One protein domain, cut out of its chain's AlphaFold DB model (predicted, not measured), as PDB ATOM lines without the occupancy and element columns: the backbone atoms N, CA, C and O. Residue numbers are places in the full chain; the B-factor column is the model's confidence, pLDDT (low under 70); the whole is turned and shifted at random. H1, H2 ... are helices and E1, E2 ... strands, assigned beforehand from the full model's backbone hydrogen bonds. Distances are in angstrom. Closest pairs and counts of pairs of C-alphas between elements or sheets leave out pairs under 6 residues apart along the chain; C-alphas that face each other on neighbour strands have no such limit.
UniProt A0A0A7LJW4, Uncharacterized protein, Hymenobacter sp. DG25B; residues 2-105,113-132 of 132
ATOM      1  N   ALA A   2     -19.907  -9.080  25.603       77.50
ATOM      2  CA  ALA A   2     -20.092  -7.947  26.514       77.50
ATOM      3  C   ALA A   2     -20.418  -6.633  25.781       77.50
ATOM      4  O   ALA A   2     -21.386  -5.975  26.141       77.50
ATOM      5  N   ASP A   3     -19.701  -6.317  24.700       81.88
ATOM      6  CA  ASP A   3     -19.931  -5.076  23.946       81.88
ATOM      7  C   ASP A   3     -21.297  -5.073  23.256       81.88
ATOM      8  O   ASP A   3     -22.078  -4.142  23.420       81.88
ATOM      9  N   LEU A   4     -21.639  -6.162  22.557       82.94
ATOM     10  CA  LEU A   4     -22.951  -6.312  21.924       82.94
ATOM     11  C   LEU A   4     -24.086  -6.223  22.955       82.94
ATOM     12  O   LEU A   4     -25.092  -5.563  22.701       82.94
ATOM     13  N   LEU A   5     -23.921  -6.858  24.120       85.38
ATOM     14  CA  LEU A   5     -24.899  -6.826  25.206       85.38
ATOM     15  C   LEU A   5     -25.072  -5.406  25.746       85.38
ATOM     16  O   LEU A   5     -26.199  -4.935  25.858       85.38
ATOM     17  N   TYR A   6     -23.966  -4.706  25.998       87.75
ATOM     18  CA  TYR A   6     -23.969  -3.321  26.450       87.75
ATOM     19  C   TYR A   6     -24.646  -2.399  25.432       87.75
ATOM     20  O   TYR A   6     -25.596  -1.704  25.776       87.75
ATOM     21  N   HIS A   7     -24.229  -2.420  24.165       85.50
ATOM     22  CA  HIS A   7     -24.794  -1.545  23.136       85.50
ATOM     23  C   HIS A   7     -26.283  -1.803  22.901       85.50
ATOM     24  O   HIS A   7     -27.057  -0.851  22.797       85.50
ATOM     25  N   THR A   8     -26.698  -3.071  22.868       86.19
ATOM     26  CA  THR A   8     -28.114  -3.423  22.699       86.19
ATOM     27  C   THR A   8     -28.921  -2.972  23.916       86.19
ATOM     28  O   THR A   8     -29.942  -2.307  23.762       86.19
ATOM     29  N   ALA A   9     -28.433  -3.218  25.132       88.69
ATOM     30  CA  ALA A   9     -29.099  -2.764  26.348       88.69
ATOM     31  C   ALA A   9     -29.221  -1.236  26.415       88.69
ATOM     32  O   ALA A   9     -30.302  -0.721  26.686       88.69
ATOM     33  N   ARG A  10     -28.161  -0.493  26.070       88.88
ATOM     34  CA  ARG A  10     -28.194   0.977  26.000       88.88
ATOM     35  C   ARG A  10     -29.184   1.482  24.951       88.88
ATOM     36  O   ARG A  10     -29.948   2.391  25.254       88.88
ATOM     37  N   LYS A  11     -29.229   0.867  23.763       89.12
ATOM     38  CA  LYS A  11     -30.198   1.205  22.704       89.12
ATOM     39  C   LYS A  11     -31.649   1.062  23.175       89.12
ATOM     40  O   LYS A  11     -32.503   1.837  22.756       89.12
ATOM     41  N   HIS A  12     -31.916   0.092  24.045       88.19
ATOM     42  CA  HIS A  12     -33.248  -0.196  24.576       88.19
ATOM     43  C   HIS A  12     -33.496   0.381  25.983       88.19
ATOM     44  O   HIS A  12     -34.528   0.084  26.576       88.19
ATOM     45  N   ASN A  13     -32.589   1.213  26.516       90.06
ATOM     46  CA  ASN A  13     -32.651   1.766  27.879       90.06
ATOM     47  C   ASN A  13     -32.802   0.704  28.986       90.06
ATOM     48  O   ASN A  13     -33.471   0.921  29.992       90.06
ATOM     49  N   ILE A  14     -32.160  -0.448  28.808       92.81
ATOM     50  CA  ILE A  14     -32.174  -1.560  29.757       92.81
ATOM     51  C   ILE A  14     -30.989  -1.412  30.714       92.81
ATOM     52  O   ILE A  14     -29.838  -1.367  30.280       92.81
ATOM     53  N   SER A  15     -31.277  -1.349  32.014       92.81
ATOM     54  CA  SER A  15     -30.272  -1.266  33.081       92.81
ATOM     55  C   SER A  15     -29.942  -2.615  33.715       92.81
ATOM     56  O   SER A  15     -28.877  -2.753  34.309       92.81
ATOM     57  N   GLU A  16     -30.830  -3.602  33.600       94.38
ATOM     58  CA  GLU A  16     -30.661  -4.929  34.191       94.38
ATOM     59  C   GLU A  16     -31.004  -6.025  33.186       94.38
ATOM     60  O   GLU A  16     -31.964  -5.912  32.424       94.38
ATOM     61  N   ILE A  17     -30.200  -7.085  33.190       93.88
ATOM     62  CA  ILE A  17     -30.340  -8.233  32.302       93.88
ATOM     63  C   ILE A  17     -30.151  -9.497  33.131       93.88
ATOM     64  O   ILE A  17     -29.196  -9.595  33.900       93.88
ATOM     65  N   THR A  18     -31.006 -10.490  32.935       94.00
ATOM     66  CA  THR A  18     -30.835 -11.825  33.508       94.00
ATOM     67  C   THR A  18     -30.640 -12.826  32.382       94.00
ATOM     68  O   THR A  18     -31.436 -12.884  31.452       94.00
ATOM     69  N   LEU A  19     -29.579 -13.625  32.458       93.38
ATOM     70  CA  LEU A  19     -29.326 -14.727  31.531       93.38
ATOM     71  C   LEU A  19     -29.472 -16.046  32.280       93.38
ATOM     72  O   LEU A  19     -28.787 -16.237  33.283       93.38
ATOM     73  N   ASN A  20     -30.290 -16.967  31.783       92.44
ATOM     74  CA  ASN A  20     -30.314 -18.354  32.234       92.44
ATOM     75  C   ASN A  20     -29.617 -19.229  31.189       92.44
ATOM     76  O   ASN A  20     -30.100 -19.402  30.072       92.44
ATOM     77  N   VAL A  21     -28.457 -19.779  31.547       90.62
ATOM     78  CA  VAL A  21     -27.631 -20.562  30.616       90.62
ATOM     79  C   VAL A  21     -28.264 -21.903  30.280       90.62
ATOM     80  O   VAL A  21     -28.150 -22.356  29.144       90.62
ATOM     81  N   LEU A  22     -28.936 -22.542  31.239       89.69
ATOM     82  CA  LEU A  22     -29.482 -23.881  31.021       89.69
ATOM     83  C   LEU A  22     -30.713 -23.849  30.119       89.69
ATOM     84  O   LEU A  22     -30.865 -24.731  29.269       89.69
ATOM     85  N   THR A  23     -31.563 -22.832  30.288       89.69
ATOM     86  CA  THR A  23     -32.775 -22.653  29.474       89.69
ATOM     87  C   THR A  23     -32.541 -21.807  28.226       89.69
ATOM     88  O   THR A  23     -33.396 -21.790  27.346       89.69
ATOM     89  N   GLY A  24     -31.407 -21.106  28.126       88.75
ATOM     90  CA  GLY A  24     -31.124 -20.183  27.025       88.75
ATOM     91  C   GLY A  24     -31.964 -18.902  27.060       88.75
ATOM     92  O   GLY A  24     -32.013 -18.179  26.067       88.75
ATOM     93  N   GLN A  25     -32.641 -18.627  28.178       92.38
ATOM     94  CA  GLN A  25     -33.521 -17.471  28.330       92.38
ATOM     95  C   GLN A  25     -32.739 -16.211  28.706       92.38
ATOM     96  O   GLN A  25     -31.816 -16.251  29.524       92.38
ATOM     97  N   ILE A  26     -33.148 -15.088  28.127       92.19
ATOM     98  CA  ILE A  26     -32.618 -13.751  28.362       92.19
ATOM     99  C   ILE A  26     -33.779 -12.835  28.712       92.19
ATOM    100  O   ILE A  26     -34.738 -12.688  27.955       92.19
ATOM    101  N   GLU A  27     -33.657 -12.175  29.852       93.44
ATOM    102  CA  GLU A  27     -34.587 -11.155  30.302       93.44
ATOM    103  C   GLU A  27     -33.871  -9.803  30.336       93.44
ATOM    104  O   GLU A  27     -32.772  -9.725  30.879       93.44
ATOM    105  N   PRO A  28     -34.463  -8.736  29.781       91.38
ATOM    106  CA  PRO A  28     -35.750  -8.718  29.085       91.38
ATOM    107  C   PRO A  28     -35.684  -9.373  27.693       91.38
ATOM    108  O   PRO A  28     -34.652  -9.334  27.023       91.38
ATOM    109  N   VAL A  29     -36.827  -9.888  27.220       89.25
ATOM    110  CA  VAL A  29     -36.975 -10.589  25.921       89.25
ATOM    111  C   VAL A  29     -36.507  -9.750  24.726       89.25
ATOM    112  O   VAL A  29     -36.085 -10.297  23.716       89.25
ATOM    113  N   ALA A  30     -36.496  -8.419  24.840       86.38
ATOM    114  CA  ALA A  30     -35.931  -7.535  23.817       86.38
ATOM    115  C   ALA A  30     -34.445  -7.822  23.506       86.38
ATOM    116  O   ALA A  30     -33.957  -7.466  22.436       86.38
ATOM    117  N   LEU A  31     -33.726  -8.461  24.433       87.06
ATOM    118  CA  LEU A  31     -32.343  -8.900  24.262       87.06
ATOM    119  C   LEU A  31     -32.228 -10.373  23.852       87.06
ATOM    120  O   LEU A  31     -31.113 -10.849  23.660       87.06
ATOM    121  N   GLN A  32     -33.333 -11.098  23.682       87.06
ATOM    122  CA  GLN A  32     -33.336 -12.463  23.162       87.06
ATOM    123  C   GLN A  32     -33.069 -12.419  21.650       87.06
ATOM    124  O   GLN A  32     -33.975 -12.258  20.837       87.06
ATOM    125  N   THR A  33     -31.796 -12.507  21.263       85.62
ATOM    126  CA  THR A  33     -31.379 -12.517  19.853       85.62
ATOM    127  C   THR A  33     -30.531 -13.749  19.556       85.62
ATOM    128  O   THR A  33     -29.797 -14.224  20.425       85.62
ATOM    129  N   ALA A  34     -30.568 -14.231  18.309       85.12
ATOM    130  CA  ALA A  34     -29.805 -15.408  17.878       85.12
ATOM    131  C   ALA A  34     -28.292 -15.345  18.220       85.12
ATOM    132  O   ALA A  34     -27.718 -16.358  18.644       85.12
ATOM    133  N   PRO A  35     -27.610 -14.180  18.127       81.75
ATOM    134  CA  PRO A  35     -26.239 -14.048  18.616       81.75
ATOM    135  C   PRO A  35     -26.070 -14.347  20.109       81.75
ATOM    136  O   PRO A  35     -25.058 -14.929  20.497       81.75
ATOM    137  N   PHE A  36     -27.008 -13.966  20.974       84.69
ATOM    138  CA  PHE A  36     -26.889 -14.269  22.401       84.69
ATOM    139  C   PHE A  36     -27.275 -15.714  22.716       84.69
ATOM    140  O   PHE A  36     -26.569 -16.361  23.486       84.69
ATOM    141  N   GLU A  37     -28.306 -16.248  22.064       85.88
ATOM    142  CA  GLU A  37     -28.728 -17.647  22.205       85.88
ATOM    143  C   GLU A  37     -27.609 -18.627  21.849       85.88
ATOM    144  O   GLU A  37     -27.268 -19.502  22.645       85.88
ATOM    145  N   SER A  38     -26.970 -18.440  20.691       84.31
ATOM    146  CA  SER A  38     -25.849 -19.286  20.256       84.31
ATOM    147  C   SER A  38     -24.685 -19.269  21.250       84.31
ATOM    148  O   SER A  38     -24.050 -20.296  21.505       84.31
ATOM    149  N   ASN A  39     -24.429 -18.119  21.871       82.81
ATOM    150  CA  ASN A  39     -23.434 -18.019  22.923       82.81
ATOM    151  C   ASN A  39     -23.865 -18.733  24.215       82.81
ATOM    152  O   ASN A  39     -23.031 -19.412  24.812       82.81
ATOM    153  N   LEU A  40     -25.129 -18.622  24.642       87.62
ATOM    154  CA  LEU A  40     -25.646 -19.347  25.812       87.62
ATOM    155  C   LEU A  40     -25.562 -20.862  25.613       87.62
ATOM    156  O   LEU A  40     -25.083 -21.556  26.508       87.62
ATOM    157  N   ILE A  41     -25.905 -21.355  24.420       87.88
ATOM    158  CA  ILE A  41     -25.746 -22.769  24.049       87.88
ATOM    159  C   ILE A  41     -24.286 -23.196  24.204       87.88
ATOM    160  O   ILE A  41     -24.002 -24.192  24.865       87.88
ATOM    161  N   ARG A  42     -23.340 -22.414  23.671       86.19
ATOM    162  CA  ARG A  42     -21.909 -22.718  23.798       86.19
ATOM    163  C   ARG A  42     -21.453 -22.780  25.258       86.19
ATOM    164  O   ARG A  42     -20.638 -23.628  25.606       86.19
ATOM    165  N   ILE A  43     -21.950 -21.885  26.107       86.25
ATOM    166  CA  ILE A  43     -21.600 -21.857  27.535       86.25
ATOM    167  C   ILE A  43     -22.186 -23.066  28.254       86.25
ATOM    168  O   ILE A  43     -21.490 -23.671  29.066       86.25
ATOM    169  N   LYS A  44     -23.423 -23.443  27.923       89.19
ATOM    170  CA  LYS A  44     -24.049 -24.659  28.431       89.19
ATOM    171  C   LYS A  44     -23.230 -25.893  28.057       89.19
ATOM    172  O   LYS A  44     -22.873 -26.655  28.941       89.19
ATOM    173  N   THR A  45     -22.834 -26.038  26.791       88.62
ATOM    174  CA  THR A  45     -21.990 -27.163  26.358       88.62
ATOM    175  C   THR A  45     -20.681 -27.227  27.147       88.62
ATOM    176  O   THR A  45     -20.292 -28.297  27.598       88.62
ATOM    177  N   LEU A  46     -20.016 -26.087  27.366       86.12
ATOM    178  CA  LEU A  46     -18.788 -26.038  28.170       86.12
ATOM    179  C   LEU A  46     -19.020 -26.433  29.633       86.12
ATOM    180  O   LEU A  46     -18.178 -27.109  30.225       86.12
ATOM    181  N   LEU A  47     -20.137 -26.001  30.219       85.50
ATOM    182  CA  LEU A  47     -20.532 -26.389  31.569       85.50
ATOM    183  C   LEU A  47     -20.763 -27.902  31.652       85.50
ATOM    184  O   LEU A  47     -20.199 -28.542  32.537       85.50
ATOM    185  N   ASP A  48     -21.532 -28.460  30.718       87.19
ATOM    186  CA  ASP A  48     -21.870 -29.884  30.674       87.19
ATOM    187  C   ASP A  48     -20.609 -30.746  30.540       87.19
ATOM    188  O   ASP A  48     -20.414 -31.678  31.319       87.19
ATOM    189  N   THR A  49     -19.702 -30.393  29.620       86.50
ATOM    190  CA  THR A  49     -18.410 -31.082  29.472       86.50
ATOM    191  C   THR A  49     -17.602 -31.023  30.762       86.50
ATOM    192  O   THR A  49     -17.052 -32.032  31.191       86.50
ATOM    193  N   ARG A  50     -17.560 -29.869  31.444       82.94
ATOM    194  CA  ARG A  50     -16.787 -29.765  32.684       82.94
ATOM    195  C   ARG A  50     -17.382 -30.575  33.826       82.94
ATOM    196  O   ARG A  50     -16.629 -31.154  34.603       82.94
ATOM    197  N   LEU A  51     -18.704 -30.576  33.957       83.44
ATOM    198  CA  LEU A  51     -19.388 -31.391  34.957       83.44
ATOM    199  C   LEU A  51     -19.051 -32.870  34.744       83.44
ATOM    200  O   LEU A  51     -18.663 -33.536  35.700       83.44
ATOM    201  N   GLN A  52     -19.091 -33.333  33.492       85.94
ATOM    202  CA  GLN A  52     -18.700 -34.694  33.125       85.94
ATOM    203  C   GLN A  52     -17.231 -34.994  33.454       85.94
ATOM    204  O   GLN A  52     -16.961 -36.013  34.086       85.94
ATOM    205  N   ASP A  53     -16.299 -34.096  33.113       85.31
ATOM    206  CA  ASP A  53     -14.867 -34.246  33.433       85.31
ATOM    207  C   ASP A  53     -14.609 -34.397  34.942       85.31
ATOM    208  O   ASP A  53     -13.640 -35.026  35.361       85.31
ATOM    209  N   LEU A  54     -15.458 -33.780  35.765       81.44
ATOM    210  CA  LEU A  54     -15.383 -33.817  37.225       81.44
ATOM    211  C   LEU A  54     -16.193 -34.978  37.838       81.44
ATOM    212  O   LEU A  54     -16.275 -35.080  39.059       81.44
ATOM    213  N   GLY A  55     -16.788 -35.848  37.015       84.56
ATOM    214  CA  GLY A  55     -17.581 -36.998  37.459       84.56
ATOM    215  C   GLY A  55     -19.012 -36.663  37.896       84.56
ATOM    216  O   GLY A  55     -19.701 -37.525  38.440       84.56
ATOM    217  N   PHE A  56     -19.485 -35.437  37.661       82.88
ATOM    218  CA  PHE A  56     -20.865 -35.040  37.938       82.88
ATOM    219  C   PHE A  56     -21.792 -35.397  36.772       82.88
ATOM    220  O   PHE A  56     -21.425 -35.340  35.598       82.88
ATOM    221  N   ASN A  57     -23.044 -35.727  37.094       80.88
ATOM    222  CA  ASN A  57     -24.074 -35.944  36.083       80.88
ATOM    223  C   ASN A  57     -24.482 -34.605  35.438       80.88
ATOM    224  O   ASN A  57     -24.578 -33.590  36.118       80.88
ATOM    225  N   SER A  58     -24.802 -34.617  34.143       70.00
ATOM    226  CA  SER A  58     -25.364 -33.479  33.393       70.00
ATOM    227  C   SER A  58     -26.586 -32.822  34.053       70.00
ATOM    228  O   SER A  58     -26.789 -31.622  33.917       70.00
ATOM    229  N   GLY A  59     -27.380 -33.584  34.813       77.75
ATOM    230  CA  GLY A  59     -28.519 -33.048  35.559       77.75
ATOM    231  C   GLY A  59     -28.159 -32.392  36.892       77.75
ATOM    232  O   GLY A  59     -29.037 -31.800  37.498       77.75
ATOM    233  N   PHE A  60     -26.912 -32.502  37.366       84.75
ATOM    234  CA  PHE A  60     -26.496 -32.088  38.712       84.75
ATOM    235  C   PHE A  60     -26.798 -30.616  39.011       84.75
ATOM    236  O   PHE A  60     -27.179 -30.280  40.133       84.75
ATOM    237  N   ILE A  61     -26.665 -29.754  38.004       88.44
ATOM    238  CA  ILE A  61     -26.969 -28.332  38.111       88.44
ATOM    239  C   ILE A  61     -28.383 -28.071  37.600       88.44
ATOM    240  O   ILE A  61     -28.704 -28.341  36.445       88.44
ATOM    241  N   LYS A  62     -29.220 -27.512  38.473       89.69
ATOM    242  CA  LYS A  62     -30.617 -27.171  38.197       89.69
ATOM    243  C   LYS A  62     -30.760 -25.795  37.552       89.69
ATOM    244  O   LYS A  62     -31.661 -25.586  36.746       89.69
ATOM    245  N   GLU A  63     -29.898 -24.852  37.919       90.81
ATOM    246  CA  GLU A  63     -29.975 -23.479  37.429       90.81
ATOM    247  C   GLU A  63     -28.589 -22.843  37.316       90.81
ATOM    248  O   GLU A  63     -27.738 -23.032  38.181       90.81
ATOM    249  N   VAL A  64     -28.378 -22.056  36.257       91.31
ATOM    250  CA  VAL A  64     -27.200 -21.194  36.098       91.31
ATOM    251  C   VAL A  64     -27.660 -19.843  35.586       91.31
ATOM    252  O   VAL A  64     -28.093 -19.727  34.436       91.31
ATOM    253  N   LYS A  65     -27.550 -18.824  36.437       93.19
ATOM    254  CA  LYS A  65     -27.990 -17.461  36.156       93.19
ATOM    255  C   LYS A  65     -26.828 -16.481  36.140       93.19
ATOM    256  O   LYS A  65     -25.868 -16.596  36.893       93.19
ATOM    257  N   PHE A  66     -26.950 -15.471  35.293       91.50
ATOM    258  CA  PHE A  66     -26.104 -14.288  35.310       91.50
ATOM    259  C   PHE A  66     -27.007 -13.075  35.403       91.50
ATOM    260  O   PHE A  66     -27.695 -12.747  34.437       91.50
ATOM    261  N   ARG A  67     -26.993 -12.401  36.552       93.75
ATOM    262  CA  ARG A  67     -27.572 -11.065  36.665       93.75
ATOM    263  C   ARG A  67     -26.524 -10.063  36.212       93.75
ATOM    264  O   ARG A  67     -25.379 -10.129  36.657       93.75
ATOM    265  N   ILE A  68     -26.895  -9.162  35.319       93.31
ATOM    266  CA  ILE A  68     -26.003  -8.181  34.719       93.31
ATOM    267  C   ILE A  68     -26.616  -6.796  34.890       93.31
ATOM    268  O   ILE A  68     -27.761  -6.572  34.517       93.31
ATOM    269  N   GLU A  69     -25.836  -5.866  35.424       93.75
ATOM    270  CA  GLU A  69     -26.181  -4.449  35.489       93.75
ATOM    271  C   GLU A  69     -25.407  -3.692  34.407       93.75
ATOM    272  O   GLU A  69     -24.192  -3.868  34.239       93.75
ATOM    273  N   VAL A  70     -26.131  -2.834  33.691       91.69
ATOM    274  CA  VAL A  70     -25.634  -1.953  32.634       91.69
ATOM    275  C   VAL A  70     -25.674  -0.506  33.146       91.69
ATOM    276  O   VAL A  70     -26.671   0.195  32.958       91.69
ATOM    277  N   PRO A  71     -24.613  -0.025  33.819       87.31
ATOM    278  CA  PRO A  71     -24.557   1.340  34.322       87.31
ATOM    279  C   PRO A  71     -24.657   2.366  33.189       87.31
ATOM    280  O   PRO A  71     -24.024   2.238  32.144       87.31
ATOM    281  N   ALA A  72     -25.409   3.444  33.421       81.81
ATOM    282  CA  ALA A  72     -25.666   4.440  32.383       81.81
ATOM    283  C   ALA A  72     -24.442   5.281  31.988       81.81
ATOM    284  O   ALA A  72     -24.344   5.724  30.844       81.81
ATOM    285  N   ASN A  73     -23.514   5.482  32.925       81.38
ATOM    286  CA  ASN A  73     -22.417   6.447  32.800       81.38
ATOM    287  C   ASN A  73     -21.039   5.780  32.720       81.38
ATOM    288  O   ASN A  73     -20.023   6.437  32.940       81.38
ATOM    289  N   LYS A  74     -20.981   4.463  32.504       79.31
ATOM    290  CA  LYS A  74     -19.724   3.715  32.523       79.31
ATOM    291  C   LYS A  74     -19.712   2.666  31.421       79.31
ATOM    292  O   LYS A  74     -20.674   1.927  31.274       79.31
ATOM    293  N   LEU A  75     -18.591   2.557  30.711       84.38
ATOM    294  CA  LEU A  75     -18.347   1.519  29.702       84.38
ATOM    295  C   LEU A  75     -17.956   0.195  30.365       84.38
ATOM    296  O   LEU A  75     -16.852  -0.322  30.198       84.38
ATOM    297  N   LEU A  76     -18.849  -0.325  31.195       86.75
ATOM    298  CA  LEU A  76     -18.642  -1.578  31.899       86.75
ATOM    299  C   LEU A  76     -19.973  -2.254  32.190       86.75
ATOM    300  O   LEU A  76     -21.009  -1.603  32.259       86.75
ATOM    301  N   LEU A  77     -19.916  -3.562  32.391       87.00
ATOM    302  CA  LEU A  77     -21.009  -4.381  32.888       87.00
ATOM    303  C   LEU A  77     -20.624  -4.916  34.263       87.00
ATOM    304  O   LEU A  77     -19.503  -5.396  34.452       87.00
ATOM    305  N   PHE A  78     -21.550  -4.879  35.213       89.00
ATOM    306  CA  PHE A  78     -21.401  -5.644  36.447       89.00
ATOM    307  C   PHE A  78     -22.150  -6.954  36.308       89.00
ATOM    308  O   PHE A  78     -23.262  -6.969  35.802       89.00
ATOM    309  N   CYS A  79     -21.542  -8.052  36.735       90.19
ATOM    310  CA  CYS A  79     -22.097  -9.385  36.569       90.19
ATOM    311  C   CYS A  79     -22.030 -10.166  37.882       90.19
ATOM    312  O   CYS A  79     -20.976 -10.239  38.517       90.19
ATOM    313  N   TRP A  80     -23.157 -10.764  38.257       90.94
ATOM    314  CA  TRP A  80     -23.323 -11.652  39.401       90.94
ATOM    315  C   TRP A  80     -23.747 -13.023  38.880       90.94
ATOM    316  O   TRP A  80     -24.925 -13.230  38.570       90.94
ATOM    317  N   PRO A  81     -22.789 -13.943  38.708       89.44
ATOM    318  CA  PRO A  81     -23.089 -15.305  38.335       89.44
ATOM    319  C   PRO A  81     -23.554 -16.076  39.573       89.44
ATOM    320  O   PRO A  81     -22.976 -15.966  40.660       89.44
ATOM    321  N   SER A  82     -24.582 -16.886  39.386       90.25
ATOM    322  CA  SER A  82     -25.089 -17.807  40.387       90.25
ATOM    323  C   SER A  82     -25.426 -19.150  39.755       90.25
ATOM    324  O   SER A  82     -25.721 -19.265  38.562       90.25
ATOM    325  N   MET A  83     -25.340 -20.191  40.565       90.56
ATOM    326  CA  MET A  83     -25.618 -21.561  40.178       90.56
ATOM    327  C   MET A  83     -26.358 -22.254  41.313       90.56
ATOM    328  O   MET A  83     -26.055 -22.011  42.476       90.56
ATOM    329  N   GLN A  84     -27.306 -23.122  40.988       90.38
ATOM    330  CA  GLN A  84     -28.010 -23.943  41.965       90.38
ATOM    331  C   GLN A  84     -27.937 -25.412  41.558       90.38
ATOM    332  O   GLN A  84     -28.207 -25.744  40.401       90.38
ATOM    333  N   ASP A  85     -27.589 -26.291  42.495       88.69
ATOM    334  CA  ASP A  85     -27.627 -27.740  42.272       88.69
ATOM    335  C   ASP A  85     -29.041 -28.331  42.440       88.69
ATOM    336  O   ASP A  85     -29.990 -27.666  42.866       88.69
ATOM    337  N   LEU A  86     -29.197 -29.610  42.092       87.00
ATOM    338  CA  LEU A  86     -30.449 -30.361  42.256       87.00
ATOM    339  C   LEU A  86     -30.945 -30.447  43.703       87.00
ATOM    340  O   LEU A  86     -32.142 -30.633  43.922       87.00
ATOM    341  N   ILE A  87     -30.045 -30.342  44.678       85.81
ATOM    342  CA  ILE A  87     -30.338 -30.466  46.111       85.81
ATOM    343  C   ILE A  87     -30.717 -29.089  46.696       85.81
ATOM    344  O   ILE A  87     -31.125 -28.981  47.850       85.81
ATOM    345  N   GLY A  88     -30.637 -28.028  45.886       82.62
ATOM    346  CA  GLY A  88     -30.997 -26.662  46.244       82.62
ATOM    347  C   GLY A  88     -29.845 -25.837  46.812       82.62
ATOM    348  O   GLY A  88     -30.089 -24.708  47.243       82.62
ATOM    349  N   ARG A  89     -28.603 -26.344  46.809       85.62
ATOM    350  CA  ARG A  89     -27.436 -25.558  47.227       85.62
ATOM    351  C   ARG A  89     -27.154 -24.488  46.186       85.62
ATOM    352  O   ARG A  89     -27.016 -24.789  45.000       85.62
ATOM    353  N   SER A  90     -27.055 -23.251  46.655       85.19
ATOM    354  CA  SER A  90     -26.730 -22.097  45.826       85.19
ATOM    355  C   SER A  90     -25.247 -21.764  45.934       85.19
ATOM    356  O   SER A  90     -24.685 -21.677  47.025       85.19
ATOM    357  N   TYR A  91     -24.638 -21.536  44.782       83.69
ATOM    358  CA  TYR A  91     -23.258 -21.134  44.596       83.69
ATOM    359  C   TYR A  91     -23.269 -19.763  43.937       83.69
ATOM    360  O   TYR A  91     -23.692 -19.614  42.791       83.69
ATOM    361  N   GLU A  92     -22.808 -18.751  44.656       81.94
ATOM    362  CA  GLU A  92     -22.736 -17.378  44.163       81.94
ATOM    363  C   GLU A  92     -21.280 -16.921  44.165       81.94
ATOM    364  O   GLU A  92     -20.514 -17.272  45.066       81.94
ATOM    365  N   THR A  93     -20.870 -16.128  43.172       75.44
ATOM    366  CA  THR A  93     -19.572 -15.439  43.252       75.44
ATOM    367  C   THR A  93     -19.741 -13.990  43.626       75.44
ATOM    368  O   THR A  93     -20.780 -13.360  43.432       75.44
ATOM    369  N   LYS A  94     -18.618 -13.407  44.046       78.06
ATOM    370  CA  LYS A  94     -18.456 -11.959  44.073       78.06
ATOM    371  C   LYS A  94     -18.768 -11.360  42.701       78.06
ATOM    372  O   LYS A  94     -18.478 -11.959  41.662       78.06
ATOM    373  N   ARG A  95     -19.304 -10.140  42.734       84.12
ATOM    374  CA  ARG A  95     -19.522  -9.291  41.561       84.12
ATOM    375  C   ARG A  95     -18.256  -9.211  40.711       84.12
ATOM    376  O   ARG A  95     -17.198  -8.833  41.214       84.12
ATOM    377  N   MET A  96     -18.390  -9.466  39.418       82.94
ATOM    378  CA  MET A  96     -17.342  -9.226  38.430       82.94
ATOM    379  C   MET A  96     -17.641  -7.929  37.680       82.94
ATOM    380  O   MET A  96     -18.786  -7.677  37.312       82.94
ATOM    381  N   ALA A  97     -16.615  -7.119  37.438       82.81
ATOM    382  CA  ALA A  97     -16.695  -5.986  36.523       82.81
ATOM    383  C   ALA A  97     -16.091  -6.393  35.176       82.81
ATOM    384  O   ALA A  97     -15.005  -6.974  35.127       82.81
ATOM    385  N   ILE A  98     -16.804  -6.109  34.093       80.75
ATOM    386  CA  ILE A  98     -16.415  -6.457  32.729       80.75
ATOM    387  C   ILE A  98     -16.312  -5.151  31.958       80.75
ATOM    388  O   ILE A  98     -17.315  -4.462  31.789       80.75
ATOM    389  N   ASN A  99     -15.113  -4.804  31.500       78.88
ATOM    390  CA  ASN A  99     -14.942  -3.630  30.654       78.88
ATOM    391  C   ASN A  99     -15.616  -3.867  29.301       78.88
ATOM    392  O   ASN A  99     -15.519  -4.956  28.731       78.88
ATOM    393  N   VAL A 100     -16.286  -2.831  28.812       77.75
ATOM    394  CA  VAL A 100     -16.838  -2.769  27.464       77.75
ATOM    395  C   VAL A 100     -15.910  -1.889  26.650       77.75
ATOM    396  O   VAL A 100     -15.591  -0.770  27.056       77.75
ATOM    397  N   TYR A 101     -15.450  -2.392  25.516       68.94
ATOM    398  CA  TYR A 101     -14.623  -1.593  24.630       68.94
ATOM    399  C   TYR A 101     -15.537  -0.639  23.862       68.94
ATOM    400  O   TYR A 101     -16.469  -1.064  23.185       68.94
ATOM    401  N   ALA A 102     -15.276   0.666  23.969       50.00
ATOM    402  CA  ALA A 102     -15.869   1.646  23.070       50.00
ATOM    403  C   ALA A 102     -15.201   1.518  21.701       50.00
ATOM    404  O   ALA A 102     -14.315   2.290  21.348       50.00
ATOM    405  N   THR A 103     -15.591   0.518  20.923       47.91
ATOM    406  CA  THR A 103     -15.286   0.522  19.501       47.91
ATOM    407  C   THR A 103     -16.341   1.377  18.820       47.91
ATOM    408  O   THR A 103     -17.507   0.998  18.714       47.91
ATOM    409  N   HIS A 104     -15.932   2.564  18.362       39.94
ATOM    410  CA  HIS A 104     -16.604   3.223  17.248       39.94
ATOM    411  C   HIS A 104     -16.864   2.141  16.188       39.94
ATOM    412  O   HIS A 104     -15.924   1.481  15.754       39.94
ATOM    413  N   MET A 105     -18.128   1.887  15.835       40.53
ATOM    414  CA  MET A 105     -18.516   0.834  14.881       40.53
ATOM    415  C   MET A 105     -18.143   1.193  13.431       40.53
ATOM    416  O   MET A 105     -18.926   0.941  12.525       40.53
ATOM    417  N   GLU A 113      -5.438  -9.860  20.320       40.78
ATOM    418  CA  GLU A 113      -4.636 -10.602  21.286       40.78
ATOM    419  C   GLU A 113      -4.975 -10.046  22.690       40.78
ATOM    420  O   GLU A 113      -4.796  -8.855  22.923       40.78
ATOM    421  N   LEU A 114      -5.461 -10.898  23.618       37.69
ATOM    422  CA  LEU A 114      -5.797 -10.655  25.054       37.69
ATOM    423  C   LEU A 114      -7.289 -10.446  25.435       37.69
ATOM    424  O   LEU A 114      -8.169 -10.255  24.601       37.69
ATOM    425  N   PRO A 115      -7.610 -10.691  26.724       36.12
ATOM    426  CA  PRO A 115      -8.378 -11.836  27.171       36.12
ATOM    427  C   PRO A 115      -9.883 -11.647  26.935       36.12
ATOM    428  O   PRO A 115     -10.547 -10.918  27.668       36.12
ATOM    429  N   HIS A 116     -10.444 -12.408  25.997       42.69
ATOM    430  CA  HIS A 116     -11.890 -12.556  25.836       42.69
ATOM    431  C   HIS A 116     -12.595 -12.715  27.198       42.69
ATOM    432  O   HIS A 116     -12.295 -13.642  27.967       42.69
ATOM    433  N   PHE A 117     -13.554 -11.826  27.490       47.72
ATOM    434  CA  PHE A 117     -14.581 -12.113  28.483       47.72
ATOM    435  C   PHE A 117     -15.305 -13.374  28.019       47.72
ATOM    436  O   PHE A 117     -15.937 -13.402  26.963       47.72
ATOM    437  N   SER A 118     -15.160 -14.428  28.808       57.00
ATOM    438  CA  SER A 118     -15.885 -15.665  28.615       57.00
ATOM    439  C   SER A 118     -16.704 -15.883  29.869       57.00
ATOM    440  O   SER A 118     -16.139 -15.919  30.960       57.00
ATOM    441  N   LEU A 119     -18.017 -16.046  29.722       56.75
ATOM    442  CA  LEU A 119     -18.903 -16.498  30.801       56.75
ATOM    443  C   LEU A 119     -18.375 -17.807  31.429       56.75
ATOM    444  O   LEU A 119     -18.557 -18.054  32.615       56.75
ATOM    445  N   TRP A 120     -17.563 -18.565  30.685       56.12
ATOM    446  CA  TRP A 120     -16.748 -19.657  31.208       56.12
ATOM    447  C   TRP A 120     -15.784 -19.268  32.338       56.12
ATOM    448  O   TRP A 120     -15.651 -20.014  33.299       56.12
ATOM    449  N   LYS A 121     -15.097 -18.120  32.267       63.66
ATOM    450  CA  LYS A 121     -14.188 -17.682  33.343       63.66
ATOM    451  C   LYS A 121     -14.945 -17.467  34.653       63.66
ATOM    452  O   LYS A 121     -14.417 -17.807  35.707       63.66
ATOM    453  N   ALA A 122     -16.173 -16.961  34.571       62.44
ATOM    454  CA  ALA A 122     -17.058 -16.809  35.718       62.44
ATOM    455  C   ALA A 122     -17.485 -18.165  36.297       62.44
ATOM    456  O   ALA A 122     -17.376 -18.384  37.499       62.44
ATOM    457  N   ILE A 123     -17.883 -19.104  35.431       60.91
ATOM    458  CA  ILE A 123     -18.220 -20.479  35.828       60.91
ATOM    459  C   ILE A 123     -17.010 -21.172  36.466       60.91
ATOM    460  O   ILE A 123     -17.123 -21.772  37.528       60.91
ATOM    461  N   LYS A 124     -15.818 -21.041  35.883       63.28
ATOM    462  CA  LYS A 124     -14.588 -21.601  36.453       63.28
ATOM    463  C   LYS A 124     -14.307 -21.043  37.852       63.28
ATOM    464  O   LYS A 124     -13.913 -21.805  38.729       63.28
ATOM    465  N   TYR A 125     -14.533 -19.747  38.066       63.22
ATOM    466  CA  TYR A 125     -14.370 -19.121  39.378       63.22
ATOM    467  C   TYR A 125     -15.402 -19.633  40.398       63.22
ATOM    468  O   TYR A 125     -15.023 -19.908  41.535       63.22
ATOM    469  N   LEU A 126     -16.663 -19.846  39.988       59.06
ATOM    470  CA  LEU A 126     -17.689 -20.512  40.810       59.06
ATOM    471  C   LEU A 126     -17.220 -21.890  41.290       59.06
ATOM    472  O   LEU A 126     -17.305 -22.183  42.480       59.06
ATOM    473  N   PHE A 127     -16.697 -22.718  40.384       60.59
ATOM    474  CA  PHE A 127     -16.243 -24.065  40.735       60.59
ATOM    475  C   PHE A 127     -15.017 -24.057  41.656       60.59
ATOM    476  O   PHE A 127     -14.994 -24.790  42.639       60.59
ATOM    477  N   GLN A 128     -14.017 -23.214  41.379       62.38
ATOM    478  CA  GLN A 128     -12.785 -23.150  42.177       62.38
ATOM    479  C   GLN A 128     -13.010 -22.681  43.621       62.38
ATOM    480  O   GLN A 128     -12.260 -23.071  44.502       62.38
ATOM    481  N   GLN A 129     -14.016 -21.841  43.872       59.34
ATOM    482  CA  GLN A 129     -14.320 -21.350  45.223       59.34
ATOM    483  C   GLN A 129     -15.075 -22.375  46.081       59.34
ATOM    484  O   GLN A 129     -15.014 -22.293  47.302       59.34
ATOM    485  N   ASN A 130     -15.806 -23.308  45.460       51.88
ATOM    486  CA  ASN A 130     -16.798 -24.132  46.158       51.88
ATOM    487  C   ASN A 130     -16.478 -25.635  46.186       51.88
ATOM    488  O   ASN A 130     -17.144 -26.373  46.908       51.88
ATOM    489  N   TYR A 131     -15.488 -26.093  45.413       54.34
ATOM    490  CA  TYR A 131     -15.126 -27.512  45.296       54.34
ATOM    491  C   TYR A 131     -13.608 -27.763  45.413       54.34
ATOM    492  O   TYR A 131     -13.087 -28.682  44.781       54.34
ATOM    493  N   SER A 132     -12.890 -26.932  46.180       46.41
ATOM    494  CA  SER A 132     -11.495 -27.180  46.595       46.41
ATOM    495  C   SER A 132     -11.414 -27.857  47.953       46.41
ATOM    496  O   SER A 132     -12.267 -27.547  48.811       46.41
TER     497      SER A 132
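What this domain is: This is residues 2 to 105 and 113 to 132 of the 132 residues of an uncharacterized protein of Hymenobacter sp. DG25B (UniProt A0A0A7LJW4). A twisted sheet of six strands has three helices over one face and no named helix over the other. Its long hairpin E3 and E4 makes the middle, with E1 and E2 added beside E3, and short E5 and E6 on the far side of E4, near its two ends. The long helix H2 slants over E1, E2 and E3, H3 packs on E4 and E5, and H1 covers the sheet near E4 and E6. The printed part has 124 residues with three named helices and six named strands; along the chain H1 comes first, then E1 and E2, then H2, then the four strands E3 to E6, and last H3; the sheet is branched, with the antiparallel neighbour pairs E1 and E2, E1 and E3, E3 and E4, E4 and E5, and E4 and E6, and the class is mixed, helices and strands. The whole is compact, with a radius of gyration of the C-alphas of 14.8 A, yet elongated, spanning 45 by 29 by 25 A.

Where its parts are: E4, residues 76 to 85, is 29.5 A long from C-alpha 76 at (-18.642, -1.578, 31.899) to C-alpha 85 at (-27.627, -27.740, 42.272). E3, residues 61 to 69, measures 24.0 A. The shorter strands are E1, residues 16 to 20, E2, residues 25 to 27, E5, residues 90 to 92, and E6, residues 96 to 99. H2, residues 34 to 53, measures 28.6 A, H3, residues 119 to 130, 17.3 A, and H1, residues 2 to 11, 14.2 A. H1 begins at C-alpha 2, (-20.092, -7.947, 26.514).

How they stand to each other: E3 and E4 form an antiparallel hairpin, with N 65 and O 82 at 2.8 A. E3, E4 and E5 make a meander, each strand the antiparallel neighbour of the one before; N 91 and O 83 are 2.7 A apart. E6 is on the same side of E4 as E5, with N 77 and O 98 at 2.8 A. E1 pairs with E3, N 68 and O 17 at 2.7 A, and with E2, N 18 and O 27 at 2.8 A. The three helices are on the same face. H2 has a height over the sheet of 10.1 A; H3 has one of 8.4 A and runs across the strands, at 65 degrees to E5 on the local plane. H2 and H3 touch, closest at the C-alphas of Ile 43 and Trp 120, 6.5 A, at a shallow tilt of 33 degrees, only just short of steep. H1 has a height of 8.9 A; its closest C-alphas to E4 are Tyr 6 and Leu 77, 7.2 A. Every O i to N i+4 pair is within hydrogen-bond range in H1, 15 of 16 in H2 and 7 of 8 in H3.

The domain as a whole: The two C-alphas farthest apart, those of Ile 87 and His 104, are 46.4 A apart. Residues 106 to 112 are not printed, and C-alphas 105 and 113 stand 19.1 A apart across the cut. Of the links that are printed whole, none is long. The mean pLDDT of the printed part is 79.9; residues 101 to 105 and 113 to 132 are under 70.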